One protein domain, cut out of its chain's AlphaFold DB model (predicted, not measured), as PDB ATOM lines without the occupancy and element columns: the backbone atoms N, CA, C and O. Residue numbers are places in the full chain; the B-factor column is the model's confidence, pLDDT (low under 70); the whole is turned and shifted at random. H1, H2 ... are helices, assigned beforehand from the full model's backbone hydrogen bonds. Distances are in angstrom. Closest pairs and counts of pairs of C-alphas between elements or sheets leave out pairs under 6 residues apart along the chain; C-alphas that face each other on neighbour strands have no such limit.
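What this domain is: This is residues 23 to 115 of the 115 residues of the protein "TetR family transcriptional regulator" of Streptococcus porcinus (UniProt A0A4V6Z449). Two long helices, H1 and H4, lie side by side and run the same way, and the two shorter helices, H2 and H3, come between them in the chain and run back slantwise. H3 packs on residues 29 to 33 of H1, H2 lies near the later part of H1, and the last residues, 107 to 115, fold back beyond H4. The printed part has 93 residues, with four named helices in the order H1, H2, H3, H4 and no named strand, and its class is all helix. It is compact, with a radius of gyration of the C-alphas of 14.0 A, and spans 41 by 27 by 18 A.

How they stand to each other: H1, residues 23 to 43, touches H4, residues 86 to 106, at a shallow tilt of 23 degrees, the same way; their closest C-alphas, those of Leu 34 and Ser 99, are 6.5 A apart. H2, residues 53 to 66, is close to H1 but not clearly touching, at a steep tilt of 50 degrees, opposite ways; the closest C-alphas are those of Ile 41 and Gln 60, 6.9 A apart. H3, residues 71 to 81, touches H1 at a steep tilt of 56 degrees, opposite ways, with Gly 33 and Leu 71 closest, their C-alphas 6.6 A apart. H3 and H4 are close but not clearly touching, the closest C-alphas being those of Glu 81 and Leu 88, 7.3 A apart. H2 is apart from H3 and from H4. In H1, H2, H3 and H4 every O i to N i+4 pair is within hydrogen-bond range.

Where its parts are: H1 begins at C-alpha 23, (-13.654, -50.536, -23.238), and is 30.3 A long from first to last C-alpha. H2 measures 20.1 A and H3 15.4 A. H4, 30.1 A long, ends at C-alpha 106, (-31.472, -30.785, -32.365).

The domain as a whole: The C-alphas farthest apart, those of Ala 50 and Arg 84, are 41.1 A apart. The printed part has no cut. The links H2 to H3 and H3 to H4 are tight, and H1 to H2 is short. Mean pLDDT of the printed part is 90.4; residues 109 to 115 are under 70.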
ATOM      1  N   LEU A  23     -13.518 -51.984 -23.168       93.56
ATOM      2  CA  LEU A  23     -13.654 -50.536 -23.238       93.56
ATOM      3  C   LEU A  23     -14.271 -50.091 -24.568       93.56
ATOM      4  O   LEU A  23     -15.048 -49.144 -24.577       93.56
ATOM      5  N   ASP A  24     -13.975 -50.786 -25.668       94.94
ATOM      6  CA  ASP A  24     -14.605 -50.528 -26.967       94.94
ATOM      7  C   ASP A  24     -16.119 -50.804 -26.904       94.94
ATOM      8  O   ASP A  24     -16.911 -49.969 -27.327       94.94
ATOM      9  N   ILE A  25     -16.524 -51.915 -26.274       95.88
ATOM     10  CA  ILE A  25     -17.943 -52.236 -26.022       95.88
ATOM     11  C   ILE A  25     -18.590 -51.144 -25.168       95.88
ATOM     12  O   ILE A  25     -19.672 -50.652 -25.470       95.88
ATOM     13  N   PHE A  26     -17.911 -50.749 -24.090       95.19
ATOM     14  CA  PHE A  26     -18.415 -49.730 -23.181       95.19
ATOM     15  C   PHE A  26     -18.624 -48.376 -23.879       95.19
ATOM     16  O   PHE A  26     -19.635 -47.718 -23.642       95.19
ATOM     17  N   LYS A  27     -17.708 -47.964 -24.767       94.50
ATOM     18  CA  LYS A  27     -17.855 -46.735 -25.563       94.50
ATOM     19  C   LYS A  27     -19.106 -46.771 -26.439       94.50
ATOM     20  O   LYS A  27     -19.847 -45.792 -26.440       94.50
ATOM     21  N   ASP A  28     -19.358 -47.882 -27.127       95.81
ATOM     22  CA  ASP A  28     -20.548 -48.033 -27.970       95.81
ATOM     23  C   ASP A  28     -21.839 -47.946 -27.149       95.81
ATOM     24  O   ASP A  28     -22.758 -47.228 -27.536       95.81
ATOM     25  N   LEU A  29     -21.881 -48.569 -25.965       96.44
ATOM     26  CA  LEU A  29     -23.024 -48.451 -25.048       96.44
ATOM     27  C   LEU A  29     -23.263 -47.001 -24.591       96.44
ATOM     28  O   LEU A  29     -24.404 -46.564 -24.448       96.44
ATOM     29  N   MET A  30     -22.202 -46.217 -24.377       96.06
ATOM     30  CA  MET A  30     -22.347 -44.794 -24.048       96.06
ATOM     31  C   MET A  30     -22.870 -43.973 -25.232       96.06
ATOM     32  O   MET A  30     -23.693 -43.078 -25.033       96.06
ATOM     33  N   LEU A  31     -22.433 -44.278 -26.458       95.50
ATOM     34  CA  LEU A  31     -22.952 -43.650 -27.679       95.50
ATOM     35  C   LEU A  31     -24.425 -44.009 -27.924       95.50
ATOM     36  O   LEU A  31     -25.212 -43.152 -28.334       95.50
ATOM     37  N   GLU A  32     -24.821 -45.244 -27.619       96.12
ATOM     38  CA  GLU A  32     -26.222 -45.665 -27.622       96.12
ATOM     39  C   GLU A  32     -27.040 -44.853 -26.608       96.12
ATOM     40  O   GLU A  32     -28.101 -44.329 -26.951       96.12
ATOM     41  N   GLY A  33     -26.502 -44.631 -25.405       95.19
ATOM     42  CA  GLY A  33     -27.115 -43.760 -24.399       95.19
ATOM     43  C   GLY A  33     -27.304 -42.314 -24.872       95.19
ATOM     44  O   GLY A  33     -28.356 -41.718 -24.628       95.19
ATOM     45  N   LEU A  34     -26.329 -41.747 -25.593       94.88
ATOM     46  CA  LEU A  34     -26.477 -40.422 -26.216       94.88
ATOM     47  C   LEU A  34     -27.574 -40.424 -27.283       94.88
ATOM     48  O   LEU A  34     -28.439 -39.550 -27.275       94.88
ATOM     49  N   THR A  35     -27.586 -41.435 -28.152       95.44
ATOM     50  CA  THR A  35     -28.597 -41.591 -29.210       95.44
ATOM     51  C   THR A  35     -30.006 -41.682 -28.623       95.44
ATOM     52  O   THR A  35     -30.922 -40.993 -29.077       95.44
ATOM     53  N   TYR A  36     -30.171 -42.479 -27.569       95.56
ATOM     54  CA  TYR A  36     -31.418 -42.608 -26.826       95.56
ATOM     55  C   TYR A  36     -31.884 -41.263 -26.245       95.56
ATOM     56  O   TYR A  36     -33.029 -40.858 -26.459       95.56
ATOM     57  N   ARG A  37     -30.991 -40.515 -25.581       94.31
ATOM     58  CA  ARG A  37     -31.340 -39.200 -25.015       94.31
ATOM     59  C   ARG A  37     -31.654 -38.156 -26.079       94.31
ATOM     60  O   ARG A  37     -32.592 -37.384 -25.895       94.31
ATOM     61  N   ASN A  38     -30.921 -38.152 -27.186       94.38
ATOM     62  CA  ASN A  38     -31.186 -37.275 -28.323       94.38
ATOM     63  C   ASN A  38     -32.580 -37.527 -28.905       94.38
ATOM     64  O   ASN A  38     -33.312 -36.576 -29.168       94.38
ATOM     65  N   LYS A  39     -32.975 -38.799 -29.035       94.81
ATOM     66  CA  LYS A  39     -34.317 -39.178 -29.484       94.81
ATOM     67  C   LYS A  39     -35.402 -38.648 -28.543       94.81
ATOM     68  O   LYS A  39     -36.351 -38.039 -29.020       94.81
ATOM     69  N   ILE A  40     -35.235 -38.797 -27.227       94.56
ATOM     70  CA  ILE A  40     -36.190 -38.252 -26.245       94.56
ATOM     71  C   ILE A  40     -36.315 -36.733 -26.383       94.56
ATOM     72  O   ILE A  40     -37.427 -36.213 -26.439       94.56
ATOM     73  N   ILE A  41     -35.192 -36.014 -26.468       93.12
ATOM     74  CA  ILE A  41     -35.203 -34.550 -26.604       93.12
ATOM     75  C   ILE A  41     -35.924 -34.134 -27.894       93.12
ATOM     76  O   ILE A  41     -36.720 -33.199 -27.869       93.12
ATOM     77  N   GLN A  42     -35.686 -34.841 -29.003       92.00
ATOM     78  CA  GLN A  42     -36.381 -34.610 -30.273       92.00
ATOM     79  C   GLN A  42     -37.891 -34.858 -30.155       92.00
ATOM     80  O   GLN A  42     -38.676 -34.022 -30.596       92.00
ATOM     81  N   GLU A  43     -38.305 -35.961 -29.530       93.50
ATOM     82  CA  GLU A  43     -39.721 -36.314 -29.337       93.50
ATOM     83  C   GLU A  43     -40.475 -35.291 -28.476       93.50
ATOM     84  O   GLU A  43     -41.670 -35.093 -28.671       93.50
ATOM     85  N   HIS A  44     -39.777 -34.601 -27.569       91.44
ATOM     86  CA  HIS A  44     -40.352 -33.561 -26.711       91.44
ATOM     87  C   HIS A  44     -40.057 -32.138 -27.211       91.44
ATOM     88  O   HIS A  44     -40.372 -31.171 -26.521       91.44
ATOM     89  N   SER A  45     -39.462 -31.974 -28.397       86.81
ATOM     90  CA  SER A  45     -39.041 -30.654 -28.895       86.81
ATOM     91  C   SER A  45     -40.205 -29.671 -29.078       86.81
ATOM     92  O   SER A  45     -40.035 -28.482 -28.817       86.81
ATOM     93  N   ASP A  46     -41.403 -30.165 -29.402       87.50
ATOM     94  CA  ASP A  46     -42.629 -29.360 -29.518       87.50
ATOM     95  C   ASP A  46     -43.097 -28.760 -28.175       87.50
ATOM     96  O   ASP A  46     -43.865 -27.795 -28.149       87.50
ATOM     97  N   GLU A  47     -42.628 -29.291 -27.040       88.88
ATOM     98  CA  GLU A  47     -42.893 -28.715 -25.716       88.88
ATOM     99  C   GLU A  47     -42.058 -27.452 -25.450       88.88
ATOM    100  O   GLU A  47     -42.371 -26.673 -24.539       88.88
ATOM    101  N   CYS A  48     -40.991 -27.239 -26.225       88.19
ATOM    102  CA  CYS A  48     -40.105 -26.096 -26.076       88.19
ATOM    103  C   CYS A  48     -40.758 -24.831 -26.647       88.19
ATOM    104  O   CYS A  48     -40.815 -24.602 -27.853       88.19
ATOM    105  N   GLN A  49     -41.222 -23.959 -25.755       85.56
ATOM    106  CA  GLN A  49     -41.732 -22.640 -26.125       85.56
ATOM    107  C   GLN A  49     -40.572 -21.685 -26.424       85.56
ATOM    108  O   GLN A  49     -39.576 -21.670 -25.701       85.56
ATOM    109  N   ALA A  50     -40.722 -20.851 -27.458       85.12
ATOM    110  CA  ALA A  50     -39.729 -19.836 -27.806       85.12
ATOM    111  C   ALA A  50     -39.417 -18.927 -26.601       85.12
ATOM    112  O   ALA A  50     -40.332 -18.384 -25.974       85.12
ATOM    113  N   GLY A  51     -38.132 -18.766 -26.279       85.19
ATOM    114  CA  GLY A  51     -37.668 -18.007 -25.114       85.19
ATOM    115  C   GLY A  51     -37.689 -18.778 -23.785       85.19
ATOM    116  O   GLY A  51     -37.389 -18.188 -22.747       85.19
ATOM    117  N   ARG A  52     -38.050 -20.072 -23.787       88.75
ATOM    118  CA  ARG A  52     -38.031 -20.970 -22.613       88.75
ATOM    119  C   ARG A  52     -37.109 -22.178 -22.809       88.75
ATOM    120  O   ARG A  52     -37.264 -23.199 -22.141       88.75
ATOM    121  N   GLU A  53     -36.116 -22.057 -23.684       87.94
ATOM    122  CA  GLU A  53     -35.165 -23.120 -24.031       87.94
ATOM    123  C   GLU A  53     -34.402 -23.617 -22.797       87.94
ATOM    124  O   GLU A  53     -34.237 -24.820 -22.605       87.94
ATOM    125  N   THR A  54     -33.987 -22.707 -21.910       88.06
ATOM    126  CA  THR A  54     -33.318 -23.064 -20.650       88.06
ATOM    127  C   THR A  54     -34.205 -23.929 -19.760       88.06
ATOM    128  O   THR A  54     -33.738 -24.918 -19.202       88.06
ATOM    129  N   GLU A  55     -35.483 -23.581 -19.618       91.19
ATOM    130  CA  GLU A  55     -36.412 -24.329 -18.765       91.19
ATOM    131  C   GLU A  55     -36.707 -25.710 -19.346       91.19
ATOM    132  O   GLU A  55     -36.738 -26.697 -18.608       91.19
ATOM    133  N   PHE A  56     -36.852 -25.788 -20.671       91.62
ATOM    134  CA  PHE A  56     -36.957 -27.056 -21.380       91.62
ATOM    135  C   PHE A  56     -35.726 -27.933 -21.126       91.62
ATOM    136  O   PHE A  56     -35.872 -29.077 -20.702       91.62
ATOM    137  N   LEU A  57     -34.512 -27.397 -21.285       90.19
ATOM    138  CA  LEU A  57     -33.278 -28.151 -21.036       90.19
ATOM    139  C   LEU A  57     -33.152 -28.607 -19.579       90.19
ATOM    140  O   LEU A  57     -32.763 -29.747 -19.332       90.19
ATOM    141  N   VAL A  58     -33.514 -27.763 -18.609       92.00
ATOM    142  CA  VAL A  58     -33.536 -28.152 -17.190       92.00
ATOM    143  C   VAL A  58     -34.507 -29.310 -16.963       92.00
ATOM    144  O   VAL A  58     -34.133 -30.273 -16.294       92.00
ATOM    145  N   LYS A  59     -35.708 -29.269 -17.557       94.38
ATOM    146  CA  LYS A  59     -36.658 -30.391 -17.508       94.38
ATOM    147  C   LYS A  59     -36.029 -31.662 -18.090       94.38
ATOM    148  O   LYS A  59     -35.993 -32.676 -17.404       94.38
ATOM    149  N   GLN A  60     -35.439 -31.586 -19.285       93.69
ATOM    150  CA  GLN A  60     -34.790 -32.737 -19.927       93.69
ATOM    151  C   GLN A  60     -33.640 -33.323 -19.087       93.69
ATOM    152  O   GLN A  60     -33.437 -34.539 -19.080       93.69
ATOM    153  N   LEU A  61     -32.889 -32.486 -18.360       92.62
ATOM    154  CA  LEU A  61     -31.836 -32.932 -17.441       92.62
ATOM    155  C   LEU A  61     -32.398 -33.623 -16.194       92.62
ATOM    156  O   LEU A  61     -31.846 -34.637 -15.773       92.62
ATOM    157  N   VAL A  62     -33.475 -33.094 -15.610       95.31
ATOM    158  CA  VAL A  62     -34.157 -33.734 -14.474       95.31
ATOM    159  C   VAL A  62     -34.736 -35.078 -14.903       95.31
ATOM    160  O   VAL A  62     -34.482 -36.082 -14.239       95.31
ATOM    161  N   ASP A  63     -35.410 -35.120 -16.051       95.31
ATOM    162  CA  ASP A  63     -35.969 -36.350 -16.610       95.31
ATOM    163  C   ASP A  63     -34.867 -37.380 -16.867       95.31
ATOM    164  O   ASP A  63     -35.041 -38.541 -16.527       95.31
ATOM    165  N   LYS A  64     -33.692 -36.962 -17.368       94.44
ATOM    166  CA  LYS A  64     -32.519 -37.842 -17.520       94.44
ATOM    167  C   LYS A  64     -32.067 -38.459 -16.193       94.44
ATOM    168  O   LYS A  64     -31.644 -39.606 -16.187       94.44
ATOM    169  N   VAL A  65     -32.082 -37.711 -15.092       92.44
ATOM    170  CA  VAL A  65     -31.645 -38.223 -13.778       92.44
ATOM    171  C   VAL A  65     -32.652 -39.217 -13.195       92.44
ATOM    172  O   VAL A  65     -32.257 -40.115 -12.457       92.44
ATOM    173  N   LEU A  66     -33.935 -39.055 -13.519       93.88
ATOM    174  CA  LEU A  66     -35.025 -39.925 -13.066       93.88
ATOM    175  C   LEU A  66     -35.293 -41.108 -14.011       93.88
ATOM    176  O   LEU A  66     -36.144 -41.943 -13.715       93.88
ATOM    177  N   ASP A  67     -34.591 -41.152 -15.138       93.69
ATOM    178  CA  ASP A  67     -34.740 -42.144 -16.193       93.69
ATOM    179  C   ASP A  67     -34.230 -43.518 -15.733       93.69
ATOM    180  O   ASP A  67     -33.040 -43.692 -15.451       93.69
ATOM    181  N   ASP A  68     -35.141 -44.486 -15.655       90.88
ATOM    182  CA  ASP A  68     -34.837 -45.871 -15.301       90.88
ATOM    183  C   ASP A  68     -34.616 -46.691 -16.578       90.88
ATOM    184  O   ASP A  68     -35.560 -47.131 -17.239       90.88
ATOM    185  N   ASN A  69     -33.348 -46.854 -16.953       92.75
ATOM    186  CA  ASN A  69     -32.930 -47.664 -18.093       92.75
ATOM    187  C   ASN A  69     -31.642 -48.437 -17.788       92.75
ATOM    188  O   ASN A  69     -30.831 -48.033 -16.951       92.75
ATOM    189  N   ASP A  70     -31.421 -49.520 -18.536       93.50
ATOM    190  CA  ASP A  70     -30.304 -50.453 -18.328       93.50
ATOM    191  C   ASP A  70     -28.912 -49.802 -18.481       93.50
ATOM    192  O   ASP A  70     -27.917 -50.323 -17.971       93.50
ATOM    193  N   LEU A  71     -28.818 -48.646 -19.153       94.44
ATOM    194  CA  LEU A  71     -27.562 -47.913 -19.344       94.44
ATOM    195  C   LEU A  71     -27.220 -47.009 -18.150       94.44
ATOM    196  O   LEU A  71     -26.044 -46.690 -17.947       94.44
ATOM    197  N   MET A  72     -28.209 -46.593 -17.351       94.12
ATOM    198  CA  MET A  72     -28.005 -45.629 -16.267       94.12
ATOM    199  C   MET A  72     -27.043 -46.143 -15.181       94.12
ATOM    200  O   MET A  72     -26.117 -45.403 -14.834       94.12
ATOM    201  N   PRO A  73     -27.147 -47.396 -14.686       94.88
ATOM    202  CA  PRO A  73     -26.174 -47.928 -13.732       94.88
ATOM    203  C   PRO A  73     -24.741 -47.923 -14.285       94.88
ATOM    204  O   PRO A  73     -23.809 -47.520 -13.590       94.88
ATOM    205  N   LEU A  74     -24.563 -48.291 -15.562       94.62
ATOM    206  CA  LEU A  74     -23.254 -48.279 -16.225       94.62
ATOM    207  C   LEU A  74     -22.688 -46.859 -16.342       94.62
ATOM    208  O   LEU A  74     -21.496 -46.640 -16.110       94.62
ATOM    209  N   TYR A  75     -23.538 -45.887 -16.673       95.25
ATOM    210  CA  TYR A  75     -23.148 -44.483 -16.746       95.25
ATOM    211  C   TYR A  75     -22.734 -43.930 -15.375       95.25
ATOM    212  O   TYR A  75     -21.728 -43.226 -15.278       95.25
ATOM    213  N   VAL A  76     -23.459 -44.272 -14.304       95.38
ATOM    214  CA  VAL A  76     -23.119 -43.853 -12.934       95.38
ATOM    215  C   VAL A  76     -21.755 -44.401 -12.514       95.38
ATOM    216  O   VAL A  76     -20.909 -43.623 -12.062       95.38
ATOM    217  N   GLU A  77     -21.504 -45.695 -12.719       95.75
ATOM    218  CA  GLU A  77     -20.195 -46.297 -12.429       95.75
ATOM    219  C   GLU A  77     -19.078 -45.612 -13.226       95.75
ATOM    220  O   GLU A  77     -18.043 -45.228 -12.677       95.75
ATOM    221  N   PHE A  78     -19.317 -45.323 -14.504       96.81
ATOM    222  CA  PHE A  78     -18.369 -44.585 -15.333       96.81
ATOM    223  C   PHE A  78     -18.064 -43.174 -14.815       96.81
ATOM    224  O   PHE A  78     -16.897 -42.772 -14.764       96.81
ATOM    225  N   LEU A  79     -19.079 -42.426 -14.372       96.25
ATOM    226  CA  LEU A  79     -18.893 -41.102 -13.769       96.25
ATOM    227  C   LEU A  79     -18.080 -41.148 -12.468       96.25
ATOM    228  O   LEU A  79     -17.386 -40.177 -12.141       96.25
ATOM    229  N   ILE A  80     -18.162 -42.249 -11.721       97.38
ATOM    230  CA  ILE A  80     -17.375 -42.471 -10.507       97.38
ATOM    231  C   ILE A  80     -15.929 -42.822 -10.877       97.38
ATOM    232  O   ILE A  80     -14.996 -42.185 -10.376       97.38
ATOM    233  N   GLU A  81     -15.734 -43.793 -11.769       96.69
ATOM    234  CA  GLU A  81     -14.417 -44.321 -12.140       96.69
ATOM    235  C   GLU A  81     -13.559 -43.312 -12.908       96.69
ATOM    236  O   GLU A  81     -12.355 -43.197 -12.655       96.69
ATOM    237  N   LYS A  82     -14.161 -42.494 -13.783       97.25
ATOM    238  CA  LYS A  82     -13.412 -41.491 -14.563       97.25
ATOM    239  C   LYS A  82     -12.636 -40.499 -13.692       97.25
ATOM    240  O   LYS A  82     -11.637 -39.946 -14.136       97.25
ATOM    241  N   LYS A  83     -13.054 -40.284 -12.436       97.00
ATOM    242  CA  LYS A  83     -12.374 -39.376 -11.489       97.00
ATOM    243  C   LYS A  83     -10.949 -39.824 -11.148       97.00
ATOM    244  O   LYS A  83     -10.150 -39.005 -10.709       97.00
ATOM    245  N   ARG A  84     -10.650 -41.113 -11.314       96.69
ATOM    246  CA  ARG A  84      -9.363 -41.744 -10.972       96.69
ATOM    247  C   ARG A  84      -8.696 -42.450 -12.155       96.69
ATOM    248  O   ARG A  84      -7.608 -42.991 -11.992       96.69
ATOM    249  N   ASN A  85      -9.321 -42.439 -13.332       96.50
ATOM    250  CA  ASN A  85      -8.821 -43.089 -14.538       96.50
ATOM    251  C   ASN A  85      -8.796 -42.089 -15.705       96.50
ATOM    252  O   ASN A  85      -9.841 -41.652 -16.189       96.50
ATOM    253  N   SER A  86      -7.594 -41.734 -16.166       96.31
ATOM    254  CA  SER A  86      -7.389 -40.728 -17.213       96.31
ATOM    255  C   SER A  86      -7.921 -41.150 -18.583       96.31
ATOM    256  O   SER A  86      -8.380 -40.296 -19.337       96.31
ATOM    257  N   GLU A  87      -7.889 -42.445 -18.906       94.69
ATOM    258  CA  GLU A  87      -8.437 -42.970 -20.162       94.69
ATOM    259  C   GLU A  87      -9.963 -42.825 -20.180       94.69
ATOM    260  O   GLU A  87     -10.527 -42.290 -21.134       94.69
ATOM    261  N   LEU A  88     -10.626 -43.191 -19.078       95.94
ATOM    262  CA  LEU A  88     -12.066 -42.982 -18.913       95.94
ATOM    263  C   LEU A  88     -12.438 -41.496 -18.921       95.94
ATOM    264  O   LEU A  88     -13.459 -41.123 -19.498       95.94
ATOM    265  N   ASN A  89     -11.609 -40.627 -18.337       97.12
ATOM    266  CA  ASN A  89     -11.854 -39.190 -18.406       97.12
ATOM    267  C   ASN A  89     -11.728 -38.646 -19.837       97.12
ATOM    268  O   ASN A  89     -12.546 -37.827 -20.241       97.12
ATOM    269  N   SER A  90     -10.762 -39.132 -20.622       96.06
ATOM    270  CA  SER A  90     -10.648 -38.760 -22.037       96.06
ATOM    271  C   SER A  90     -11.895 -39.161 -22.825       96.06
ATOM    272  O   SER A  90     -12.379 -38.380 -23.636       96.06
ATOM    273  N   ILE A  91     -12.435 -40.355 -22.567       95.75
ATOM    274  CA  ILE A  91     -13.676 -40.825 -23.198       95.75
ATOM    275  C   ILE A  91     -14.848 -39.928 -22.814       95.75
ATOM    276  O   ILE A  91     -15.654 -39.572 -23.669       95.75
ATOM    277  N   PHE A  92     -14.934 -39.538 -21.542       96.56
ATOM    278  CA  PHE A  92     -15.989 -38.651 -21.067       96.56
ATOM    279  C   PHE A  92     -15.968 -37.296 -21.779       96.56
ATOM    280  O   PHE A  92     -17.025 -36.838 -22.208       96.56
ATOM    281  N   GLU A  93     -14.797 -36.669 -21.934       96.62
ATOM    282  CA  GLU A  93     -14.711 -35.386 -22.644       96.62
ATOM    283  C   GLU A  93     -15.120 -35.534 -24.117       96.62
ATOM    284  O   GLU A  93     -15.927 -34.739 -24.593       96.62
ATOM    285  N   SER A  94     -14.696 -36.599 -24.809       95.38
ATOM    286  CA  SER A  94     -15.136 -36.854 -26.191       95.38
ATOM    287  C   SER A  94     -16.649 -37.082 -26.305       95.38
ATOM    288  O   SER A  94     -17.292 -36.554 -27.209       95.38
ATOM    289  N   LEU A  95     -17.248 -37.838 -25.377       95.81
ATOM    290  CA  LEU A  95     -18.700 -38.056 -25.344       95.81
ATOM    291  C   LEU A  95     -19.466 -36.761 -25.049       95.81
ATOM    292  O   LEU A  95     -20.527 -36.524 -25.622       95.81
ATOM    293  N   LYS A  96     -18.936 -35.914 -24.162       94.88
ATOM    294  CA  LYS A  96     -19.512 -34.606 -23.835       94.88
ATOM    295  C   LYS A  96     -19.478 -33.670 -25.043       94.88
ATOM    296  O   LYS A  96     -20.483 -33.020 -25.320       94.88
ATOM    297  N   GLU A  97     -18.360 -33.621 -25.764       94.19
ATOM    298  CA  GLU A  97     -18.237 -32.851 -27.007       94.19
ATOM    299  C   GLU A  97     -19.251 -33.326 -28.053       94.19
ATOM    300  O   GLU A  97     -20.000 -32.506 -28.587       94.19
ATOM    301  N   GLN A  98     -19.348 -34.641 -28.280       93.88
ATOM    302  CA  GLN A  98     -20.331 -35.211 -29.203       93.88
ATOM    303  C   GLN A  98     -21.766 -34.867 -28.784       93.88
ATOM    304  O   GLN A  98     -22.549 -34.383 -29.597       93.88
ATOM    305  N   SER A  99     -22.097 -35.035 -27.501       92.69
ATOM    306  CA  SER A  99     -23.424 -34.715 -26.971       92.69
ATOM    307  C   SER A  99     -23.789 -33.241 -27.155       92.69
ATOM    308  O   SER A  99     -24.950 -32.936 -27.424       92.69
ATOM    309  N   LEU A 100     -22.825 -32.324 -27.023       90.94
ATOM    310  CA  LEU A 100     -23.054 -30.898 -27.251       90.94
ATOM    311  C   LEU A 100     -23.297 -30.595 -28.736       90.94
ATOM    312  O   LEU A 100     -24.175 -29.794 -29.058       90.94
ATOM    313  N   LEU A 101     -22.544 -31.230 -29.639       91.81
ATOM    314  CA  LEU A 101     -22.736 -31.089 -31.087       91.81
ATOM    315  C   LEU A 101     -24.104 -31.619 -31.533       91.81
ATOM    316  O   LEU A 101     -24.812 -30.951 -32.295       91.81
ATOM    317  N   ASP A 102     -24.504 -32.780 -31.017       91.31
ATOM    318  CA  ASP A 102     -25.813 -33.364 -31.300       91.31
ATOM    319  C   ASP A 102     -26.931 -32.455 -30.786       91.31
ATOM    320  O   ASP A 102     -27.873 -32.146 -31.516       91.31
ATOM    321  N   LEU A 103     -26.793 -31.942 -29.559       88.56
ATOM    322  CA  LEU A 103     -27.777 -31.036 -28.978       88.56
ATOM    323  C   LEU A 103     -27.915 -29.744 -29.790       88.56
ATOM    324  O   LEU A 103     -29.037 -29.315 -30.033       88.56
ATOM    325  N   LYS A 104     -26.811 -29.153 -30.267       88.69
ATOM    326  CA  LYS A 104     -26.844 -27.971 -31.156       88.69
ATOM    327  C   LYS A 104     -27.550 -28.262 -32.484       88.69
ATOM    328  O   LYS A 104     -28.175 -27.371 -33.054       88.69
ATOM    329  N   THR A 105     -27.471 -29.500 -32.967       89.31
ATOM    330  CA  THR A 105     -28.177 -29.937 -34.179       89.31
ATOM    331  C   THR A 105     -29.681 -30.068 -33.933       89.31
ATOM    332  O   THR A 105     -30.481 -29.690 -34.785       89.31
ATOM    333  N   ILE A 106     -30.070 -30.573 -32.760       86.94
ATOM    334  CA  ILE A 106     -31.472 -30.785 -32.365       86.94
ATOM    335  C   ILE A 106     -32.144 -29.471 -31.949       86.94
ATOM    336  O   ILE A 106     -33.312 -29.240 -32.246       86.94
ATOM    337  N   MET A 107     -31.395 -28.600 -31.278       81.81
ATOM    338  CA  MET A 107     -31.831 -27.311 -30.754       81.81
ATOM    339  C   MET A 107     -30.825 -26.218 -31.150       81.81
ATOM    340  O   MET A 107     -29.895 -25.917 -30.403       81.81
ATOM    341  N   PRO A 108     -31.001 -25.557 -32.304       75.69
ATOM    342  CA  PRO A 108     -30.079 -24.510 -32.752       75.69
ATOM    343  C   PRO A 108     -30.009 -23.287 -31.820       75.69
ATOM    344  O   PRO A 108     -29.028 -22.550 -31.844       75.69
ATOM    345  N   SER A 109     -31.037 -23.071 -30.992       69.00
ATOM    346  CA  SER A 109     -31.134 -21.987 -30.006       69.00
ATOM    347  C   SER A 109     -30.625 -22.371 -28.608       69.00
ATOM    348  O   SER A 109     -31.047 -21.762 -27.624       69.00
ATOM    349  N   VAL A 110     -29.736 -23.372 -28.491       64.00
ATOM    350  CA  VAL A 110     -29.131 -23.769 -27.204       64.00
ATOM    351  C   VAL A 110     -28.612 -22.531 -26.448       64.00
ATOM    352  O   VAL A 110     -27.777 -21.796 -26.980       64.00
ATOM    353  N   PRO A 111     -29.085 -22.287 -25.210       61.81
ATOM    354  CA  PRO A 111     -28.628 -21.176 -24.388       61.81
ATOM    355  C   PRO A 111     -27.119 -21.240 -24.131       61.81
ATOM    356  O   PRO A 111     -26.575 -22.302 -23.830       61.81
ATOM    357  N   THR A 112     -26.458 -20.079 -24.128       57.09
ATOM    358  CA  THR A 112     -25.006 -19.902 -23.900       57.09
ATOM    359  C   THR A 112     -24.517 -20.402 -22.530       57.09
ATOM    360  O   THR A 112     -23.329 -20.411 -22.261       57.09
ATOM    361  N   ILE A 113     -25.420 -20.834 -21.645       54.88
ATOM    362  CA  ILE A 113     -25.125 -21.318 -20.286       54.88
ATOM    363  C   ILE A 113     -24.406 -22.687 -20.302       54.88
ATOM    364  O   ILE A 113     -23.950 -23.158 -19.263       54.88
ATOM    365  N   LEU A 114     -24.340 -23.346 -21.466       51.94
ATOM    366  CA  LEU A 114     -23.649 -24.623 -21.671       51.94
ATOM    367  C   LEU A 114     -22.277 -24.483 -22.363       51.94
ATOM    368  O   LEU A 114     -21.624 -25.506 -22.583       51.94
ATOM    369  N   GLU A 115     -21.853 -23.260 -22.708       46.53
ATOM    370  CA  GLU A 115     -20.512 -22.933 -23.235       46.53
ATOM    371  C   GLU A 115     -19.586 -22.423 -22.121       46.53
ATOM    372  O   GLU A 115     -18.396 -22.813 -22.138       46.53
TER     373      GLU A 115